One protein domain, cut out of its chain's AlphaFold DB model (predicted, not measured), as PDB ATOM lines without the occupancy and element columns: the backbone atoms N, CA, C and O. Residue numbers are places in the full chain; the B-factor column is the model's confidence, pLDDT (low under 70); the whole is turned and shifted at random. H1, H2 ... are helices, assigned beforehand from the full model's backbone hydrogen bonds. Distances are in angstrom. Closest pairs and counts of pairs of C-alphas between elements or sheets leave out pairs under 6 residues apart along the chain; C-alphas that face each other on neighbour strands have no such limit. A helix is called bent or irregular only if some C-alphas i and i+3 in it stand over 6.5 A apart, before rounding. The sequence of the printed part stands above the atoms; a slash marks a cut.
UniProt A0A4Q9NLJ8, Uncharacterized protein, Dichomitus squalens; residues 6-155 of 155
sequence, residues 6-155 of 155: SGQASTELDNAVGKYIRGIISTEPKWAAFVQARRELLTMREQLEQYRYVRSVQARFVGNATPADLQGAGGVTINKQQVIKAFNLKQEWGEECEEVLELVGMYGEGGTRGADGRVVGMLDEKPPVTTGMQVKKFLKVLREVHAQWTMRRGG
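This is residues 6 to 155 of the 155 residues of an uncharacterized protein of Dichomitus squalens (UniProt A0A4Q9NLJ8). Two helices, H3 and H5, cross in the middle of an irregular assembly of crossed helices, with H4 and H1 packed at one end of it and H7 with the short H6 at the other. H2 lies on the way from H1 to H3, the unnamed residues 62 to 79 loop out at the H1 and H4 end, and the tail of residues 150 to 155, mostly the last part of H7, sticks out at the far end. The printed part has 150 residues with seven named helices, H1 to H7 in order, and no named strand; the class is all helix. It is only just compact, close to loose, with a radius of gyration of the C-alphas of 17.7 A and spans of 54, 38 and 27 A.

Start with H1, residues 6 to 25, whose residues 14 to 22 alone touch H4, residues 80 to 86; the closest C-alphas, of Gly 18 and Ala 86, are 4.1 A apart, at a steep tilt of 65 degrees, the same way. Next comes H2, residues 29 to 37, close but not clearly touching H3, residues 44 to 61, with the C-alphas of Phe 34 and Gln 50 6.3 A apart. Residues 54 to 61 of H3 alone touch H4, closest at the C-alphas of Gln 58 and Val 83, 6.1 A. Residues 48 to 55 of H3 touch H5, residues 91 to 107, closest at the C-alphas of Tyr 51 and Cys 97, 5.5 A; the steep tilt of 68 degrees is only just short of about perpendicular. H5 touches H4 with residues 91 to 94 alone, closest at the C-alphas of Gln 91 and Gln 81, 6.4 A. Look then at H7, residues 131 to 153: its residues 139 to 146 touch H5, closest at the C-alphas of Leu 142 and Leu 103, 6.1 A, at a steep tilt of 47 degrees. H7 touches H3 about perpendicular, at 83 degrees, closest at the C-alphas of Val 135 and Met 44, 7.1 A. H6, residues 117 to 121, touches H7, closest at the C-alphas of Val 119 and Leu 142, 6.7 A. H1 and H7 are apart. In H1 to H7 every O i to N i+4 pair is within hydrogen-bond range.

Find C-alpha 6 at (22.359, 52.755, 15.575); from there H1 runs 28.6 A to C-alpha 25. H3 is 25.7 A long, from C-alpha 44 at (34.047, 26.823, -10.257), and H5 24.5 A. H7, the longest helix, runs 33.2 A to C-alpha 153 at (34.326, 8.358, 11.093).

The C-alphas farthest apart, of Asp 69 and Gly 155, are 57.0 A apart. The printed part has no cut, and the link from H3 to H4 is long, with 18 residues. The pLDDT is under 70 in residues 6 to 9 and 154 to 155.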
ATOM      1  N   SER A   6      21.255  53.726  15.533       55.59
ATOM      2  CA  SER A   6      22.359  52.755  15.575       55.59
ATOM      3  C   SER A   6      22.596  52.020  14.249       55.59
ATOM      4  O   SER A   6      23.742  51.716  13.922       55.59
ATOM      5  N   GLY A   7      21.552  51.766  13.451       54.66
ATOM      6  CA  GLY A   7      21.688  51.053  12.172       54.66
ATOM      7  C   GLY A   7      22.271  51.925  11.057       54.66
ATOM      8  O   GLY A   7      23.044  51.450  10.221       54.66
ATOM      9  N   GLN A   8      21.941  53.218  11.067       59.53
ATOM     10  CA  GLN A   8      22.473  54.195  10.115       59.53
ATOM     11  C   GLN A   8      23.950  54.492  10.390       59.53
ATOM     12  O   GLN A   8      24.758  54.391   9.468       59.53
ATOM     13  N   ALA A   9      24.322  54.716  11.655       61.66
ATOM     14  CA  ALA A   9      25.712  54.941  12.053       61.66
ATOM     15  C   ALA A   9      26.628  53.745  11.720       61.66
ATOM     16  O   ALA A   9      27.726  53.930  11.198       61.66
ATOM     17  N   SER A  10      26.156  52.507  11.933       72.00
ATOM     18  CA  SER A  10      26.897  51.299  11.533       72.00
ATOM     19  C   SER A  10      27.084  51.215  10.015       72.00
ATOM     20  O   SER A  10      28.132  50.790   9.535       72.00
ATOM     21  N   THR A  11      26.085  51.641   9.239       81.00
ATOM     22  CA  THR A  11      26.144  51.590   7.773       81.00
ATOM     23  C   THR A  11      27.100  52.640   7.209       81.00
ATOM     24  O   THR A  11      27.858  52.337   6.289       81.00
ATOM     25  N   GLU A  12      27.095  53.855   7.759       86.62
ATOM     26  CA  GLU A  12      28.020  54.930   7.384       86.62
ATOM     27  C   GLU A  12      29.469  54.578   7.712       86.62
ATOM     28  O   GLU A  12      30.337  54.728   6.847       86.62
ATOM     29  N   LEU A  13      29.710  54.021   8.904       89.94
ATOM     30  CA  LEU A  13      31.019  53.520   9.307       89.94
ATOM     31  C   LEU A  13      31.530  52.467   8.321       89.94
ATOM     32  O   LEU A  13      32.628  52.596   7.777       89.94
ATOM     33  N   ASP A  14      30.722  51.445   8.034       89.75
ATOM     34  CA  ASP A  14      31.147  50.389   7.120       89.75
ATOM     35  C   ASP A  14      31.400  50.908   5.703       89.75
ATOM     36  O   ASP A  14      32.267  50.397   4.995       89.75
ATOM     37  N   ASN A  15      30.639  51.916   5.273       90.06
ATOM     38  CA  ASN A  15      30.838  52.556   3.981       90.06
ATOM     39  C   ASN A  15      32.150  53.350   3.949       90.06
ATOM     40  O   ASN A  15      32.842  53.316   2.931       90.06
ATOM     41  N   ALA A  16      32.507  54.045   5.031       93.25
ATOM     42  CA  ALA A  16      33.770  54.772   5.142       93.25
ATOM     43  C   ALA A  16      34.972  53.813   5.115       93.25
ATOM     44  O   ALA A  16      35.869  53.977   4.283       93.25
ATOM     45  N   VAL A  17      34.943  52.747   5.924       94.56
ATOM     46  CA  VAL A  17      35.984  51.703   5.918       94.56
ATOM     47  C   VAL A  17      36.046  50.994   4.561       94.56
ATOM     48  O   VAL A  17      37.124  50.812   3.993       94.56
ATOM     49  N   GLY A  18      34.893  50.641   3.988       93.88
ATOM     50  CA  GLY A  18      34.811  49.986   2.683       93.88
ATOM     51  C   GLY A  18      35.382  50.843   1.548       93.88
ATOM     52  O   GLY A  18      36.074  50.316   0.676       93.88
ATOM     53  N   LYS A  19      35.147  52.163   1.561       94.25
ATOM     54  CA  LYS A  19      35.752  53.113   0.608       94.25
ATOM     55  C   LYS A  19      37.267  53.194   0.769       94.25
ATOM     56  O   LYS A  19      37.967  53.170  -0.240       94.25
ATOM     57  N   TYR A  20      37.759  53.247   2.006       95.62
ATOM     58  CA  TYR A  20      39.192  53.246   2.299       95.62
ATOM     59  C   TYR A  20      39.881  51.992   1.740       95.62
ATOM     60  O   TYR A  20      40.810  52.101   0.941       95.62
ATOM     61  N   ILE A  21      39.364  50.804   2.070       96.31
ATOM     62  CA  ILE A  21      39.902  49.533   1.564       96.31
ATOM     63  C   ILE A  21      39.837  49.500   0.035       96.31
ATOM     64  O   ILE A  21      40.821  49.129  -0.607       96.31
ATOM     65  N   ARG A  22      38.705  49.923  -0.556       95.75
ATOM     66  CA  ARG A  22      38.527  49.981  -2.013       95.75
ATOM     67  C   ARG A  22      39.588  50.852  -2.679       95.75
ATOM     68  O   ARG A  22      40.132  50.416  -3.684       95.75
ATOM     69  N   GLY A  23      39.889  52.027  -2.124       95.19
ATOM     70  CA  GLY A  23      40.903  52.937  -2.665       95.19
ATOM     71  C   GLY A  23      42.298  52.312  -2.739       95.19
ATOM     72  O   GLY A  23      43.053  52.607  -3.661       95.19
ATOM     73  N   ILE A  24      42.613  51.394  -1.821       95.31
ATOM     74  CA  ILE A  24      43.867  50.635  -1.846       95.31
ATOM     75  C   ILE A  24      43.797  49.533  -2.909       95.31
ATOM     76  O   ILE A  24      44.593  49.528  -3.850       95.31
ATOM     77  N   ILE A  25      42.826  48.617  -2.796       96.31
ATOM     78  CA  ILE A  25      42.773  47.427  -3.663       96.31
ATOM     79  C   ILE A  25      42.502  47.776  -5.127       96.31
ATOM     80  O   ILE A  25      42.905  47.023  -6.004       96.31
ATOM     81  N   SER A  26      41.863  48.914  -5.427       95.62
ATOM     82  CA  SER A  26      41.529  49.288  -6.806       95.62
ATOM     83  C   SER A  26      42.739  49.535  -7.704       95.62
ATOM     84  O   SER A  26      42.598  49.544  -8.923       95.62
ATOM     85  N   THR A  27      43.912  49.741  -7.105       93.44
ATOM     86  CA  THR A  27      45.183  49.930  -7.816       93.44
ATOM     87  C   THR A  27      45.882  48.606  -8.151       93.44
ATOM     88  O   THR A  27      46.865  48.591  -8.888       93.44
ATOM     89  N   GLU A  28      45.380  47.479  -7.636       92.75
ATOM     90  CA  GLU A  28      46.010  46.169  -7.783       92.75
ATOM     91  C   GLU A  28      45.571  45.467  -9.084       92.75
ATOM     92  O   GLU A  28      44.381  45.451  -9.409       92.75
ATOM     93  N   PRO A  29      46.470  44.763  -9.802       91.62
ATOM     94  CA  PRO A  29      46.090  43.997 -10.995       91.62
ATOM     95  C   PRO A  29      45.000  42.946 -10.731       91.62
ATOM     96  O   PRO A  29      44.115  42.731 -11.560       91.62
ATOM     97  N   LYS A  30      45.015  42.324  -9.542       92.94
ATOM     98  CA  LYS A  30      44.000  41.340  -9.128       92.94
ATOM     99  C   LYS A  30      42.606  41.955  -9.000       92.94
ATOM    100  O   LYS A  30      41.621  41.264  -9.241       92.94
ATOM    101  N   TRP A  31      42.503  43.247  -8.682       94.94
ATOM    102  CA  TRP A  31      41.221  43.947  -8.679       94.94
ATOM    103  C   TRP A  31      40.641  44.082 -10.083       94.94
ATOM    104  O   TRP A  31      39.457  43.813 -10.271       94.94
ATOM    105  N   ALA A  32      41.460  44.447 -11.072       93.56
ATOM    106  CA  ALA A  32      41.007  44.534 -12.457       93.56
ATOM    107  C   ALA A  32      40.480  43.177 -12.955       93.56
ATOM    108  O   ALA A  32      39.381  43.111 -13.507       93.56
ATOM    109  N   ALA A  33      41.208  42.092 -12.665       93.50
ATOM    110  CA  ALA A  33      40.771  40.730 -12.970       93.50
ATOM    111  C   ALA A  33      39.454  40.369 -12.259       93.50
ATOM    112  O   ALA A  33      38.545  39.833 -12.887       93.50
ATOM    113  N   PHE A  34      39.311  40.726 -10.980       94.88
ATOM    114  CA  PHE A  34      38.081  40.498 -10.222       94.88
ATOM    115  C   PHE A  34      36.876  41.243 -10.810       94.88
ATOM    116  O   PHE A  34      35.793  40.676 -10.964       94.88
ATOM    117  N   VAL A  35      37.047  42.517 -11.169       94.06
ATOM    118  CA  VAL A  35      35.979  43.326 -11.776       94.06
ATOM    119  C   VAL A  35      35.564  42.766 -13.135       94.06
ATOM    120  O   VAL A  35      34.367  42.736 -13.430       94.06
ATOM    121  N   GLN A  36      36.525  42.307 -13.937       92.94
ATOM    122  CA  GLN A  36      36.252  41.678 -15.226       92.94
ATOM    123  C   GLN A  36      35.482  40.361 -15.051       92.94
ATOM    124  O   GLN A  36      34.409  40.199 -15.630       92.94
ATOM    125  N   ALA A  37      35.955  39.484 -14.162       91.12
ATOM    126  CA  ALA A  37      35.359  38.176 -13.901       91.12
ATOM    127  C   ALA A  37      33.896  38.264 -13.421       91.12
ATOM    128  O   ALA A  37      33.082  37.394 -13.720       91.12
ATOM    129  N   ARG A  38      33.502  39.353 -12.740       88.81
ATOM    130  CA  ARG A  38      32.102  39.590 -12.328       88.81
ATOM    131  C   ARG A  38      31.111  39.740 -13.484       88.81
ATOM    132  O   ARG A  38      29.906  39.691 -13.236       88.81
ATOM    133  N   ARG A  39      31.588  39.993 -14.703       88.31
ATOM    134  CA  ARG A  39      30.754  40.131 -15.909       88.31
ATOM    135  C   ARG A  39      30.644  38.827 -16.693       88.31
ATOM    136  O   ARG A  39      29.882  38.766 -17.653       88.31
ATOM    137  N   GLU A  40      31.398  37.813 -16.295       89.62
ATOM    138  CA  GLU A  40      31.569  36.574 -17.036       89.62
ATOM    139  C   GLU A  40      30.868  35.406 -16.333       89.62
ATOM    140  O   GLU A  40      30.541  35.439 -15.142       89.62
ATOM    141  N   LEU A  41      30.613  34.356 -17.109       90.81
ATOM    142  CA  LEU A  41      30.173  33.071 -16.593       90.81
ATOM    143  C   LEU A  41      31.409  32.264 -16.214       90.81
ATOM    144  O   LEU A  41      32.113  31.769 -17.089       90.81
ATOM    145  N   LEU A  42      31.655  32.150 -14.912       92.44
ATOM    146  CA  LEU A  42      32.862  31.530 -14.382       92.44
ATOM    147  C   LEU A  42      32.624  30.052 -14.089       92.44
ATOM    148  O   LEU A  42      31.620  29.677 -13.475       92.44
ATOM    149  N   THR A  43      33.583  29.221 -14.474       93.94
ATOM    150  CA  THR A  43      33.739  27.876 -13.915       93.94
ATOM    151  C   THR A  43      33.954  27.953 -12.401       93.94
ATOM    152  O   THR A  43      34.317  28.998 -11.848       93.94
ATOM    153  N   MET A  44      33.768  26.836 -11.694       94.19
ATOM    154  CA  MET A  44      34.047  26.823 -10.257       94.19
ATOM    155  C   MET A  44      35.531  27.049  -9.967       94.19
ATOM    156  O   MET A  44      35.849  27.700  -8.975       94.19
ATOM    157  N   ARG A  45      36.442  26.600 -10.840       94.56
ATOM    158  CA  ARG A  45      37.879  26.878 -10.715       94.56
ATOM    159  C   ARG A  45      38.169  28.379 -10.740       94.56
ATOM    160  O   ARG A  45      38.852  28.880  -9.849       94.56
ATOM    161  N   GLU A  46      37.599  29.104 -11.697       94.75
ATOM    162  CA  GLU A  46      37.749  30.562 -11.803       94.75
ATOM    163  C   GLU A  46      37.069  31.294 -10.640       94.75
ATOM    164  O   GLU A  46      37.624  32.251 -10.095       94.75
ATOM    165  N   GLN A  47      35.896  30.828 -10.203       94.62
ATOM    166  CA  GLN A  47      35.199  31.388  -9.045       94.62
ATOM    167  C   GLN A  47      36.000  31.199  -7.745       94.62
ATOM    168  O   GLN A  47      36.032  32.101  -6.905       94.62
ATOM    169  N   LEU A  48      36.689  30.063  -7.579       95.19
ATOM    170  CA  LEU A  48      37.576  29.826  -6.438       95.19
ATOM    171  C   LEU A  48      38.754  30.805  -6.413       95.19
ATOM    172  O   LEU A  48      39.150  31.225  -5.328       95.19
ATOM    173  N   GLU A  49      39.280  31.230  -7.565       95.19
ATOM    174  CA  GLU A  49      40.289  32.299  -7.618       95.19
ATOM    175  C   GLU A  49      39.734  33.635  -7.106       95.19
ATOM    176  O   GLU A  49      40.405  34.332  -6.340       95.19
ATOM    177  N   GLN A  50      38.476  33.962  -7.430       95.44
ATOM    178  CA  GLN A  50      37.817  35.160  -6.896       95.44
ATOM    179  C   GLN A  50      37.659  35.079  -5.372       95.44
ATOM    180  O   GLN A  50      37.957  36.042  -4.662       95.44
ATOM    181  N   TYR A  51      37.250  33.916  -4.855       95.69
ATOM    182  CA  TYR A  51      37.164  33.670  -3.416       95.69
ATOM    183  C   TYR A  51      38.530  33.780  -2.726       95.69
ATOM    184  O   TYR A  51      38.652  34.454  -1.701       95.69
ATOM    185  N   ARG A  52      39.586  33.188  -3.299       96.06
ATOM    186  CA  ARG A  52      40.959  33.287  -2.773       96.06
ATOM    187  C   ARG A  52      41.445  34.730  -2.736       96.06
ATOM    188  O   ARG A  52      42.067  35.131  -1.752       96.06
ATOM    189  N   TYR A  53      41.140  35.520  -3.765       96.25
ATOM    190  CA  TYR A  53      41.490  36.934  -3.777       96.25
ATOM    191  C   TYR A  53      40.793  37.696  -2.645       96.25
ATOM    192  O   TYR A  53      41.477  38.338  -1.844       96.25
ATOM    193  N   VAL A  54      39.472  37.562  -2.491       95.75
ATOM    194  CA  VAL A  54      38.740  38.227  -1.399       95.75
ATOM    195  C   VAL A  54      39.249  37.769  -0.028       95.75
ATOM    196  O   VAL A  54      39.508  38.616   0.829       95.75
ATOM    197  N   ARG A  55      39.505  36.468   0.169       95.50
ATOM    198  CA  ARG A  55      40.101  35.935   1.407       95.50
ATOM    199  C   ARG A  55      41.490  36.516   1.681       95.50
ATOM    200  O   ARG A  55      41.807  36.802   2.831       95.50
ATOM    201  N   SER A  56      42.312  36.728   0.651       96.12
ATOM    202  CA  SER A  56      43.632  37.359   0.811       96.12
ATOM    203  C   SER A  56      43.524  38.815   1.272       96.12
ATOM    204  O   SER A  56      44.297  39.255   2.120       96.12
ATOM    205  N   VAL A  57      42.514  39.544   0.789       96.44
ATOM    206  CA  VAL A  57      42.237  40.916   1.232       96.44
ATOM    207  C   VAL A  57      41.682  40.921   2.656       96.44
ATOM    208  O   VAL A  57      42.112  41.737   3.469       96.44
ATOM    209  N   GLN A  58      40.802  39.980   3.007       95.56
ATOM    210  CA  GLN A  58      40.357  39.802   4.392       95.56
ATOM    211  C   GLN A  58      41.542  39.534   5.325       95.56
ATOM    212  O   GLN A  58      41.680  40.224   6.327       95.56
ATOM    213  N   ALA A  59      42.431  38.605   4.972       96.06
ATOM    214  CA  ALA A  59      43.620  38.293   5.766       96.06
ATOM    215  C   ALA A  59      44.565  39.497   5.930       96.06
ATOM    216  O   ALA A  59      45.247  39.602   6.945       96.06
ATOM    217  N   ARG A  60      44.599  40.412   4.953       96.12
ATOM    218  CA  ARG A  60      45.424  41.624   5.009       96.12
ATOM    219  C   ARG A  60      44.844  42.718   5.902       96.12
ATOM    220  O   ARG A  60      45.612  43.472   6.487       96.12
ATOM    221  N   PHE A  61      43.522  42.869   5.952       96.31
ATOM    222  CA  PHE A  61      42.892  44.026   6.602       96.31
ATOM    223  C   PHE A  61      42.153  43.703   7.894       96.31
ATOM    224  O   PHE A  61      42.138  44.546   8.785       96.31
ATOM    225  N   VAL A  62      41.524  42.535   8.014       96.00
ATOM    226  CA  VAL A  62      40.721  42.203   9.196       96.00
ATOM    227  C   VAL A  62      41.611  42.192  10.437       96.00
ATOM    228  O   VAL A  62      42.666  41.564  10.445       96.00
ATOM    229  N   GLY A  63      41.172  42.886  11.488       95.19
ATOM    230  CA  GLY A  63      41.916  43.038  12.738       95.19
ATOM    231  C   GLY A  63      42.875  44.232  12.768       95.19
ATOM    232  O   GLY A  63      43.277  44.637  13.856       95.19
ATOM    233  N   ASN A  64      43.190  44.846  11.623       96.00
ATOM    234  CA  ASN A  64      43.965  46.085  11.591       96.00
ATOM    235  C   ASN A  64      43.077  47.295  11.900       96.00
ATOM    236  O   ASN A  64      41.892  47.313  11.562       96.00
ATOM    237  N   ALA A  65      43.662  48.318  12.522       95.25
ATOM    238  CA  ALA A  65      43.004  49.603  12.715       95.25
ATOM    239  C   ALA A  65      43.115  50.461  11.449       95.25
ATOM    240  O   ALA A  65      44.150  50.479  10.778       95.25
ATOM    241  N   THR A  66      42.055  51.191  11.128       95.00
ATOM    242  CA  THR A  66      42.100  52.252  10.121       95.00
ATOM    243  C   THR A  66      42.998  53.412  10.570       95.00
ATOM    244  O   THR A  66      43.206  53.610  11.772       95.00
ATOM    245  N   PRO A  67      43.510  54.226   9.626       94.88
ATOM    246  CA  PRO A  67      44.246  55.445   9.956       94.88
ATOM    247  C   PRO A  67      43.447  56.356  10.895       94.88
ATOM    248  O   PRO A  67      42.234  56.492  10.741       94.88
ATOM    249  N   ALA A  68      44.109  56.976  11.874       93.50
ATOM    250  CA  ALA A  68      43.444  57.816  12.878       93.50
ATOM    251  C   ALA A  68      42.762  59.055  12.268       93.50
ATOM    252  O   ALA A  68      41.774  59.551  12.800       93.50
ATOM    253  N   ASP A  69      43.274  59.525  11.135       93.69
ATOM    254  CA  ASP A  69      42.779  60.651  10.352       93.69
ATOM    255  C   ASP A  69      41.686  60.263   9.338       93.69
ATOM    256  O   ASP A  69      41.174  61.127   8.621       93.69
ATOM    257  N   LEU A  70      41.280  58.987   9.275       92.81
ATOM    258  CA  LEU A  70      40.230  58.550   8.360       92.81
ATOM    259  C   LEU A  70      38.873  59.151   8.760       92.81
ATOM    260  O   LEU A  70      38.262  58.773   9.762       92.81
ATOM    261  N   GLN A  71      38.362  60.060   7.932       90.75
ATOM    262  CA  GLN A  71      37.090  60.734   8.182       90.75
ATOM    263  C   GLN A  71      35.934  59.729   8.341       90.75
ATOM    264  O   GLN A  71      35.658  58.924   7.452       90.75
ATOM    265  N   GLY A  72      35.241  59.801   9.482       87.69
ATOM    266  CA  GLY A  72      34.079  58.958   9.794       87.69
ATOM    267  C   GLY A  72      34.405  57.523  10.219       87.69
ATOM    268  O   GLY A  72      33.486  56.773  10.534       87.69
ATOM    269  N   ALA A  73      35.682  57.131  10.243       91.25
ATOM    270  CA  ALA A  73      36.089  55.776  10.602       91.25
ATOM    271  C   ALA A  73      37.513  55.704  11.175       91.25
ATOM    272  O   ALA A  73      38.184  54.705  10.956       91.25
ATOM    273  N   GLY A  74      38.007  56.742  11.852       91.94
ATOM    274  CA  GLY A  74      39.385  56.796  12.345       91.94
ATOM    275  C   GLY A  74      39.649  55.850  13.519       91.94
ATOM    276  O   GLY A  74      38.862  55.807  14.462       91.94
ATOM    277  N   GLY A  75      40.747  55.086  13.467       92.00
ATOM    278  CA  GLY A  75      41.160  54.170  14.542       92.00
ATOM    279  C   GLY A  75      40.236  52.965  14.773       92.00
ATOM    280  O   GLY A  75      40.311  52.317  15.814       92.00
ATOM    281  N   VAL A  76      39.353  52.659  13.824       93.62
ATOM    282  CA  VAL A  76      38.384  51.563  13.912       93.62
ATOM    283  C   VAL A  76      39.025  50.254  13.472       93.62
ATOM    284  O   VAL A  76      39.653  50.181  12.417       93.62
ATOM    285  N   THR A  77      38.820  49.194  14.253       95.94
ATOM    286  CA  THR A  77      39.240  47.840  13.881       95.94
ATOM    287  C   THR A  77      38.395  47.310  12.729       95.94
ATOM    288  O   THR A  77      37.175  47.179  12.842       95.94
ATOM    289  N   ILE A  78      39.056  46.959  11.630       96.06
ATOM    290  CA  ILE A  78      38.410  46.459  10.422       96.06
ATOM    291  C   ILE A  78      37.868  45.046  10.662       96.06
ATOM    292  O   ILE A  78      38.590  44.153  11.116       96.06
ATOM    293  N   ASN A  79      36.609  44.819  10.288       94.25
ATOM    294  CA  ASN A  79      35.973  43.502  10.325       94.25
ATOM    295  C   ASN A  79      35.750  42.910   8.916       94.25
ATOM    296  O   ASN A  79      35.918  43.574   7.890       94.25
ATOM    297  N   LYS A  80      35.352  41.632   8.856       93.50
ATOM    298  CA  LYS A  80      35.107  40.917   7.591       93.50
ATOM    299  C   LYS A  80      34.022  41.577   6.734       93.50
ATOM    300  O   LYS A  80      34.190  41.682   5.520       93.50
ATOM    301  N   GLN A  81      32.931  42.035   7.345       91.81
ATOM    302  CA  GLN A  81      31.800  42.642   6.639       91.81
ATOM    303  C   GLN A  81      32.221  43.918   5.896       91.81
ATOM    304  O   GLN A  81      31.826  44.130   4.751       91.81
ATOM    305  N   GLN A  82      33.079  44.732   6.509       93.94
ATOM    306  CA  GLN A  82      33.619  45.952   5.909       93.94
ATOM    307  C   GLN A  82      34.507  45.654   4.698       93.94
ATOM    308  O   GLN A  82      34.396  46.324   3.669       93.94
ATOM    309  N   VAL A  83      35.322  44.595   4.775       95.31
ATOM    310  CA  VAL A  83      36.087  44.107   3.618       95.31
ATOM    311  C   VAL A  83      35.142  43.668   2.497       95.31
ATOM    312  O   VAL A  83      35.322  44.092   1.361       95.31
ATOM    313  N   ILE A  84      34.093  42.893   2.791       94.44
ATOM    314  CA  ILE A  84      33.105  42.458   1.786       94.44
ATOM    315  C   ILE A  84      32.394  43.656   1.131       94.44
ATOM    316  O   ILE A  84      32.241  43.692  -0.096       94.44
ATOM    317  N   LYS A  85      32.040  44.694   1.903       92.12
ATOM    318  CA  LYS A  85      31.481  45.938   1.345       92.12
ATOM    319  C   LYS A  85      32.460  46.659   0.417       92.12
ATOM    320  O   LYS A  85      32.025  47.220  -0.594       92.12
ATOM    321  N   ALA A  86      33.770  46.588   0.668       94.94
ATOM    322  CA  ALA A  86      34.777  47.143  -0.239       94.94
ATOM    323  C   ALA A  86      34.685  46.538  -1.654       94.94
ATOM    324  O   ALA A  86      34.868  47.255  -2.637       94.94
ATOM    325  N   PHE A  87      34.259  45.280  -1.794       94.38
ATOM    326  CA  PHE A  87      34.027  44.627  -3.091       94.38
ATOM    327  C   PHE A  87      32.638  44.881  -3.702       94.38
ATOM    328  O   PHE A  87      32.360  44.434  -4.818       94.38
ATOM    329  N   ASN A  88      31.756  45.613  -3.012       93.19
ATOM    330  CA  ASN A  88      30.342  45.751  -3.380       93.19
ATOM    331  C   ASN A  88      29.655  44.380  -3.520       93.19
ATOM    332  O   ASN A  88      29.015  44.081  -4.535       93.19
ATOM    333  N   LEU A  89      29.888  43.522  -2.527       92.06
ATOM    334  CA  LEU A  89      29.304  42.194  -2.402       92.06
ATOM    335  C   LEU A  89      28.370  42.162  -1.192       92.06
ATOM    336  O   LEU A  89      28.461  43.006  -0.298       92.06
ATOM    337  N   LYS A  90      27.463  41.187  -1.178       90.50
ATOM    338  CA  LYS A  90      26.592  40.950  -0.028       90.50
ATOM    339  C   LYS A  90      27.299  40.080   1.009       90.50
ATOM    340  O   LYS A  90      28.223  39.346   0.663       90.50
ATOM    341  N   GLN A  91      26.848  40.147   2.258       88.44
ATOM    342  CA  GLN A  91      27.423  39.360   3.347       88.44
ATOM    343  C   GLN A  91      27.343  37.855   3.070       88.44
ATOM    344  O   GLN A  91      28.331  37.157   3.279       88.44
ATOM    345  N   GLU A  92      26.229  37.387   2.506       90.25
ATOM    346  CA  GLU A  92      26.008  35.970   2.199       90.25
ATOM    347  C   GLU A  92      27.070  35.437   1.231       90.25
ATOM    348  O   GLU A  92      27.513  34.303   1.350       90.25
ATOM    349  N   TRP A  93      27.557  36.280   0.312       91.12
ATOM    350  CA  TRP A  93      28.647  35.901  -0.590       91.12
ATOM    351  C   TRP A  93      29.950  35.642   0.177       91.12
ATOM    352  O   TRP A  93      30.714  34.750  -0.183       91.12
ATOM    353  N   GLY A  94      30.222  36.429   1.223       89.81
ATOM    354  CA  GLY A  94      31.390  36.250   2.086       89.81
ATOM    355  C   GLY A  94      31.313  34.967   2.913       89.81
ATOM    356  O   GLY A  94      32.313  34.267   3.037       89.81
ATOM    357  N   GLU A  95      30.129  34.632   3.419       91.25
ATOM    358  CA  GLU A  95      29.879  33.383   4.149       91.25
ATOM    359  C   GLU A  95      30.025  32.163   3.226       91.25
ATOM    360  O   GLU A  95      30.758  31.227   3.548       91.25
ATOM    361  N   GLU A  96      29.429  32.217   2.027       92.12
ATOM    362  CA  GLU A  96      29.596  31.193   0.987       92.12
ATOM    363  C   GLU A  96      31.073  31.027   0.588       92.12
ATOM    364  O   GLU A  96      31.556  29.907   0.444       92.12
ATOM    365  N   CYS A  97      31.810  32.131   0.432       93.38
ATOM    366  CA  CYS A  97      33.236  32.127   0.106       93.38
ATOM    367  C   CYS A  97      34.061  31.346   1.138       93.38
ATOM    368  O   CYS A  97      34.902  30.525   0.766       93.38
ATOM    369  N   GLU A  98      33.853  31.616   2.429       93.75
ATOM    370  CA  GLU A  98      34.596  30.954   3.505       93.75
ATOM    371  C   GLU A  98      34.300  29.455   3.544       93.75
ATOM    372  O   GLU A  98      35.233  28.648   3.512       93.75
ATOM    373  N   GLU A  99      33.019  29.087   3.514       95.50
ATOM    374  CA  GLU A  99      32.592  27.692   3.568       95.50
ATOM    375  C   GLU A  99      33.072  26.895   2.347       95.50
ATOM    376  O   GLU A  99      33.613  25.795   2.485       95.50
ATOM    377  N   VAL A 100      32.935  27.453   1.138       96.31
ATOM    378  CA  VAL A 100      33.399  26.794  -0.088       96.31
ATOM    379  C   VAL A 100      34.910  26.579  -0.043       96.31
ATOM    380  O   VAL A 100      35.370  25.477  -0.341       96.31
ATOM    381  N   LEU A 101      35.702  27.588   0.333       96.50
ATOM    382  CA  LEU A 101      37.160  27.446   0.391       96.50
ATOM    383  C   LEU A 101      37.607  26.427   1.443       96.50
ATOM    384  O   LEU A 101      38.578  25.705   1.207       96.50
ATOM    385  N   GLU A 102      36.924  26.359   2.584       96.38
ATOM    386  CA  GLU A 102      37.196  25.358   3.614       96.38
ATOM    387  C   GLU A 102      36.910  23.941   3.102       96.38
ATOM    388  O   GLU A 102      37.788  23.074   3.142       96.38
ATOM    389  N   LEU A 103      35.715  23.710   2.554       96.88
ATOM    390  CA  LEU A 103      35.311  22.390   2.072       96.88
ATOM    391  C   LEU A 103      36.127  21.945   0.850       96.88
ATOM    392  O   LEU A 103      36.481  20.770   0.747       96.88
ATOM    393  N   VAL A 104      36.501  22.859  -0.047       96.38
ATOM    394  CA  VAL A 104      37.416  22.554  -1.161       96.38
ATOM    395  C   VAL A 104      38.819  22.224  -0.653       96.38
ATOM    396  O   VAL A 104      39.444  21.309  -1.176       96.38
ATOM    397  N   GLY A 105      39.308  22.887   0.399       95.62
ATOM    398  CA  GLY A 105      40.575  22.511   1.041       95.62
ATOM    399  C   GLY A 105      40.559  21.102   1.656       95.62
ATOM    400  O   GLY A 105      41.609  20.485   1.852       95.62
ATOM    401  N   MET A 106      39.372  20.564   1.943       96.19
ATOM    402  CA  MET A 106      39.198  19.194   2.427       96.19
ATOM    403  C   MET A 106      39.041  18.181   1.292       96.19
ATOM    404  O   MET A 106      39.699  17.144   1.339       96.19
ATOM    405  N   TYR A 107      38.199  18.476   0.297       96.62
ATOM    406  CA  TYR A 107      37.706  17.490  -0.678       96.62
ATOM    407  C   TYR A 107      38.029  17.807  -2.146       96.62
ATOM    408  O   TYR A 107      37.663  17.038  -3.033       96.62
ATOM    409  N   GLY A 108      38.674  18.938  -2.428       92.88
ATOM    410  CA  GLY A 108      39.142  19.303  -3.763       92.88
ATOM    411  C   GLY A 108      40.454  18.615  -4.148       92.88
ATOM    412  O   GLY A 108      40.940  17.711  -3.466       92.88
ATOM    413  N   GLU A 109      41.047  19.064  -5.256       92.50
ATOM    414  CA  GLU A 109      42.357  18.593  -5.725       92.50
ATOM    415  C   GLU A 109      43.423  18.784  -4.635       92.50
ATOM    416  O   GLU A 109      43.636  19.894  -4.150       92.50
ATOM    417  N   GLY A 110      44.078  17.693  -4.220       89.62
ATOM    418  CA  GLY A 110      45.067  17.729  -3.133       89.62
ATOM    419  C   GLY A 110      44.480  18.003  -1.740       89.62
ATOM    420  O   GLY A 110      45.219  18.377  -0.832       89.62
ATOM    421  N   GLY A 111      43.165  17.841  -1.562       91.69
ATOM    422  CA  GLY A 111      42.475  18.104  -0.305       91.69
ATOM    423  C   GLY A 111      42.930  17.211   0.855       91.69
ATOM    424  O   GLY A 111      43.241  16.029   0.688       91.69
ATOM    425  N   THR A 112      42.915  17.770   2.066       93.06
ATOM    426  CA  THR A 112      43.397  17.112   3.301       93.06
ATOM    427  C   THR A 112      42.627  15.848   3.697       93.06
ATOM    428  O   THR A 112      43.126  15.042   4.484       93.06
ATOM    429  N   ARG A 113      41.413  15.655   3.169       92.12
ATOM    430  CA  ARG A 113      40.555  14.488   3.429       92.12
ATOM    431  C   ARG A 113      40.435  13.555   2.219       92.12
ATOM    432  O   ARG A 113      39.639  12.618   2.265       92.12
ATOM    433  N   GLY A 114      41.258  13.779   1.195       90.06
ATOM    434  CA  GLY A 114      41.208  13.086  -0.087       90.06
ATOM    435  C   GLY A 114      40.271  13.783  -1.072       90.06
ATOM    436  O   GLY A 114      39.213  14.286  -0.694       90.06
ATOM    437  N   ALA A 115      40.671  13.805  -2.342       92.38
ATOM    438  CA  ALA A 115      39.879  14.409  -3.406       92.38
ATOM    439  C   ALA A 115      38.610  13.582  -3.684       92.38
ATOM    440  O   ALA A 115      38.693  12.378  -3.932       92.38
ATOM    441  N   ASP A 116      37.439  14.226  -3.679       95.19
ATOM    442  CA  ASP A 116      36.181  13.614  -4.119       95.19
ATOM    443  C   ASP A 116      35.976  13.887  -5.616       95.19
ATOM    444  O   ASP A 116      36.007  15.034  -6.069       95.19
ATOM    445  N   GLY A 117      35.745  12.827  -6.395       92.38
ATOM    446  CA  GLY A 117      35.602  12.924  -7.849       92.38
ATOM    447  C   GLY A 117      34.451  13.828  -8.307       92.38
ATOM    448  O   GLY A 117      34.555  14.439  -9.367       92.38
ATOM    449  N   ARG A 118      33.384  13.978  -7.508       93.56
ATOM    450  CA  ARG A 118      32.276  14.900  -7.814       93.56
ATOM    451  C   ARG A 118      32.701  16.351  -7.628       93.56
ATOM    452  O   ARG A 118      32.340  17.197  -8.437       93.56
ATOM    453  N   VAL A 119      33.473  16.635  -6.577       94.25
ATOM    454  CA  VAL A 119      33.996  17.982  -6.306       94.25
ATOM    455  C   VAL A 119      34.974  18.383  -7.402       94.25
ATOM    456  O   VAL A 119      34.812  19.447  -7.991       94.25
ATOM    457  N   VAL A 120      35.943  17.518  -7.716       94.56
ATOM    458  CA  VAL A 120      36.937  17.777  -8.769       94.56
ATOM    459  C   VAL A 120      36.267  17.905 -10.138       94.56
ATOM    460  O   VAL A 120      36.544  18.858 -10.859       94.56
ATOM    461  N   GLY A 121      35.327  17.014 -10.470       93.06
ATOM    462  CA  GLY A 121      34.618  17.049 -11.752       93.06
ATOM    463  C   GLY A 121      33.839  18.345 -11.990       93.06
ATOM    464  O   GLY A 121      33.785  18.829 -13.115       93.06
ATOM    465  N   MET A 122      33.299  18.959 -10.933       93.50
ATOM    466  CA  MET A 122      32.563  20.222 -11.034       93.50
ATOM    467  C   MET A 122      33.449  21.466 -11.185       93.50
ATOM    468  O   MET A 122      32.914  22.536 -11.487       93.50
ATOM    469  N   LEU A 123      34.769  21.369 -10.969       91.88
ATOM    470  CA  LEU A 123      35.673  22.524 -11.032       91.88
ATOM    471  C   LEU A 123      35.689  23.163 -12.421       91.88
ATOM    472  O   LEU A 123      35.625  24.388 -12.526       91.88
ATOM    473  N   ASP A 124      35.714  22.326 -13.454       90.25
ATOM    474  CA  ASP A 124      35.853  22.734 -14.853       90.25
ATOM    475  C   ASP A 124      34.519  22.674 -15.626       90.25
ATOM    476  O   ASP A 124      34.462  22.979 -16.820       90.25
ATOM    477  N   GLU A 125      33.414  22.329 -14.949       87.25
ATOM    478  CA  GLU A 125      32.068  22.423 -15.520       87.25
ATOM    479  C   GLU A 125      31.738  23.884 -15.852       87.25
ATOM    480  O   GLU A 125      31.680  24.749 -14.969       87.25
ATOM    481  N   LYS A 126      31.448  24.162 -17.129       79.38
ATOM    482  CA  LYS A 126      30.903  25.462 -17.522       79.38
ATOM    483  C   LYS A 126      29.495  25.631 -16.943       79.38
ATOM    484  O   LYS A 126      28.647  24.759 -17.153       79.38
ATOM    485  N   PRO A 127      29.211  26.747 -16.249       80.06
ATOM    486  CA  PRO A 127      27.886  26.987 -15.704       80.06
ATOM    487  C   PRO A 127      26.868  27.147 -16.848       80.06
ATOM    488  O   PRO A 127      27.125  27.883 -17.800       80.06
ATOM    489  N   PRO A 128      25.688  26.509 -16.762       74.25
ATOM    490  CA  PRO A 128      24.712  26.531 -17.851       74.25
ATOM    491  C   PRO A 128      23.921  27.844 -17.941       74.25
ATOM    492  O   PRO A 128      23.383  28.153 -18.999       74.25
ATOM    493  N   VAL A 129      23.803  28.598 -16.838       80.38
ATOM    494  CA  VAL A 129      22.941  29.797 -16.768       80.38
ATOM    495  C   VAL A 129      23.610  30.947 -16.021       80.38
ATOM    496  O   VAL A 129      23.763  32.030 -16.570       80.38
ATOM    497  N   THR A 130      24.004  30.740 -14.760       84.62
ATOM    498  CA  THR A 130      24.705  31.757 -13.963       84.62
ATOM    499  C   THR A 130      25.753  31.117 -13.065       84.62
ATOM    500  O   THR A 130      25.557  30.007 -12.562       84.62
ATOM    501  N   THR A 131      26.825  31.860 -12.787       85.44
ATOM    502  CA  THR A 131      27.836  31.486 -11.788       85.44
ATOM    503  C   THR A 131      27.195  31.248 -10.416       85.44
ATOM    504  O   THR A 131      27.503  30.267  -9.750       85.44
ATOM    505  N   GLY A 132      26.224  32.078 -10.012       86.12
ATOM    506  CA  GLY A 132      25.547  31.939  -8.716       86.12
ATOM    507  C   GLY A 132      24.757  30.634  -8.560       86.12
ATOM    508  O   GLY A 132      24.751  30.041  -7.484       86.12
ATOM    509  N   MET A 133      24.115  30.143  -9.626       87.31
ATOM    510  CA  MET A 133      23.442  28.838  -9.591       87.31
ATOM    511  C   MET A 133      24.454  27.692  -9.461       87.31
ATOM    512  O   MET A 133      24.235  26.759  -8.687       87.31
ATOM    513  N   GLN A 134      25.575  27.784 -10.183       90.06
ATOM    514  CA  GLN A 134      26.636  26.780 -10.128       90.06
ATOM    515  C   GLN A 134      27.291  26.730  -8.743       90.06
ATOM    516  O   GLN A 134      27.467  25.638  -8.209       90.06
ATOM    517  N   VAL A 135      27.543  27.881  -8.111       91.62
ATOM    518  CA  VAL A 135      28.041  27.964  -6.727       91.62
ATOM    519  C   VAL A 135      27.108  27.239  -5.761       91.62
ATOM    520  O   VAL A 135      27.569  26.431  -4.960       91.62
ATOM    521  N   LYS A 136      25.789  27.449  -5.857       92.00
ATOM    522  CA  LYS A 136      24.815  26.766  -4.985       92.00
ATOM    523  C   LYS A 136      24.808  25.252  -5.188       92.00
ATOM    524  O   LYS A 136      24.782  24.505  -4.209       92.00
ATOM    525  N   LYS A 137      24.849  24.792  -6.446       92.50
ATOM    526  CA  LYS A 137      24.966  23.361  -6.783       92.50
ATOM    527  C   LYS A 137      26.259  22.783  -6.199       92.50
ATOM    528  O   LYS A 137      26.230  21.731  -5.569       92.50
ATOM    529  N   PHE A 138      27.369  23.494  -6.367       94.75
ATOM    530  CA  PHE A 138      28.682  23.079  -5.893       94.75
ATOM    531  C   PHE A 138      28.751  23.002  -4.366       94.75
ATOM    532  O   PHE A 138      29.175  21.987  -3.818       94.75
ATOM    533  N   LEU A 139      28.248  24.021  -3.668       95.12
ATOM    534  CA  LEU A 139      28.196  24.043  -2.209       95.12
ATOM    535  C   LEU A 139      27.334  22.903  -1.649       95.12
ATOM    536  O   LEU A 139      27.703  22.282  -0.655       95.12
ATOM    537  N   LYS A 140      26.218  22.571  -2.311       96.00
ATOM    538  CA  LYS A 140      25.408  21.403  -1.943       96.00
ATOM    539  C   LYS A 140      26.228  20.109  -2.016       96.00
ATOM    540  O   LYS A 140      26.229  19.351  -1.050       96.00
ATOM    541  N   VAL A 141      26.958  19.887  -3.112       96.31
ATOM    542  CA  VAL A 141      27.820  18.703  -3.270       96.31
ATOM    543  C   VAL A 141      28.907  18.667  -2.196       96.31
ATOM    544  O   VAL A 141      29.090  17.637  -1.556       96.31
ATOM    545  N   LEU A 142      29.582  19.789  -1.930       96.81
ATOM    546  CA  LEU A 142      30.598  19.882  -0.877       96.81
ATOM    547  C   LEU A 142      30.047  19.491   0.505       96.81
ATOM    548  O   LEU A 142      30.679  18.720   1.229       96.81
ATOM    549  N   ARG A 143      28.854  19.983   0.859       97.06
ATOM    550  CA  ARG A 143      28.178  19.646   2.123       97.06
ATOM    551  C   ARG A 143      27.786  18.167   2.195       97.06
ATOM    552  O   ARG A 143      27.964  17.549   3.241       97.06
ATOM    553  N   GLU A 144      27.300  17.581   1.100       96.56
ATOM    554  CA  GLU A 144      26.973  16.148   1.027       96.56
ATOM    555  C   GLU A 144      28.213  15.267   1.222       96.56
ATOM    556  O   GLU A 144      28.182  14.314   2.004       96.56
ATOM    557  N   VAL A 145      29.318  15.602   0.550       95.69
ATOM    558  CA  VAL A 145      30.613  14.919   0.704       95.69
ATOM    559  C   VAL A 145      31.078  15.007   2.157       95.69
ATOM    560  O   VAL A 145      31.465  13.997   2.751       95.69
ATOM    561  N   HIS A 146      30.982  16.197   2.755       96.25
ATOM    562  CA  HIS A 146      31.358  16.404   4.146       96.25
ATOM    563  C   HIS A 146      30.516  15.563   5.109       96.25
ATOM    564  O   HIS A 146      31.071  14.905   5.988       96.25
ATOM    565  N   ALA A 147      29.195  15.534   4.923       95.25
ATOM    566  CA  ALA A 147      28.296  14.730   5.744       95.25
ATOM    567  C   ALA A 147      28.631  13.231   5.655       95.25
ATOM    568  O   ALA A 147      28.751  12.565   6.683       95.25
ATOM    569  N   GLN A 148      28.859  12.711   4.444       93.38
ATOM    570  CA  GLN A 148      29.239  11.311   4.222       93.38
ATOM    571  C   GLN A 148      30.570  10.957   4.890       93.38
ATOM    572  O   GLN A 148      30.699   9.890   5.492       93.38
ATOM    573  N   TRP A 149      31.561  11.844   4.796       92.69
ATOM    574  CA  TRP A 149      32.858  11.640   5.432       92.69
ATOM    575  C   TRP A 149      32.741  11.599   6.959       92.69
ATOM    576  O   TRP A 149      33.300  10.704   7.594       92.69
ATOM    577  N   THR A 150      31.977  12.523   7.548       92.19
ATOM    578  CA  THR A 150      31.787  12.605   9.003       92.19
ATOM    579  C   THR A 150      31.024  11.393   9.541       92.19
ATOM    580  O   THR A 150      31.426  10.832  10.556       92.19
ATOM    581  N   MET A 151      29.996  10.911   8.833       90.44
ATOM    582  CA  MET A 151      29.262   9.695   9.216       90.44
ATOM    583  C   MET A 151      30.151   8.444   9.240       90.44
ATOM    584  O   MET A 151      30.009   7.613  10.128       90.44
ATOM    585  N   ARG A 152      31.097   8.316   8.302       82.75
ATOM    586  CA  ARG A 152      32.012   7.160   8.232       82.75
ATOM    587  C   ARG A 152      33.078   7.128   9.328       82.75
ATOM    588  O   ARG A 152      33.714   6.097   9.498       82.75
ATOM    589  N   ARG A 153      33.327   8.248  10.013       70.38
ATOM    590  CA  ARG A 153      34.326   8.358  11.093       70.38
ATOM    591  C   ARG A 153      33.715   8.514  12.485       70.38
ATOM    592  O   ARG A 153      34.455   8.521  13.462       70.38
ATOM    593  N   GLY A 154      32.398   8.695  12.563       56.22
ATOM    594  CA  GLY A 154      31.645   8.816  13.811       56.22
ATOM    595  C   GLY A 154      30.999   7.515  14.295       56.22
ATOM    596  O   GLY A 154      30.241   7.568  15.258       56.22
ATOM    597  N   GLY A 155      31.260   6.386  13.628       43.88
ATOM    598  CA  GLY A 155      30.887   5.032  14.057       43.88
ATOM    599  C   GLY A 155      32.125   4.162  14.177       43.88
ATOM    600  O   GLY A 155      32.095   3.247  15.024       43.88
TER     601      GLY A 155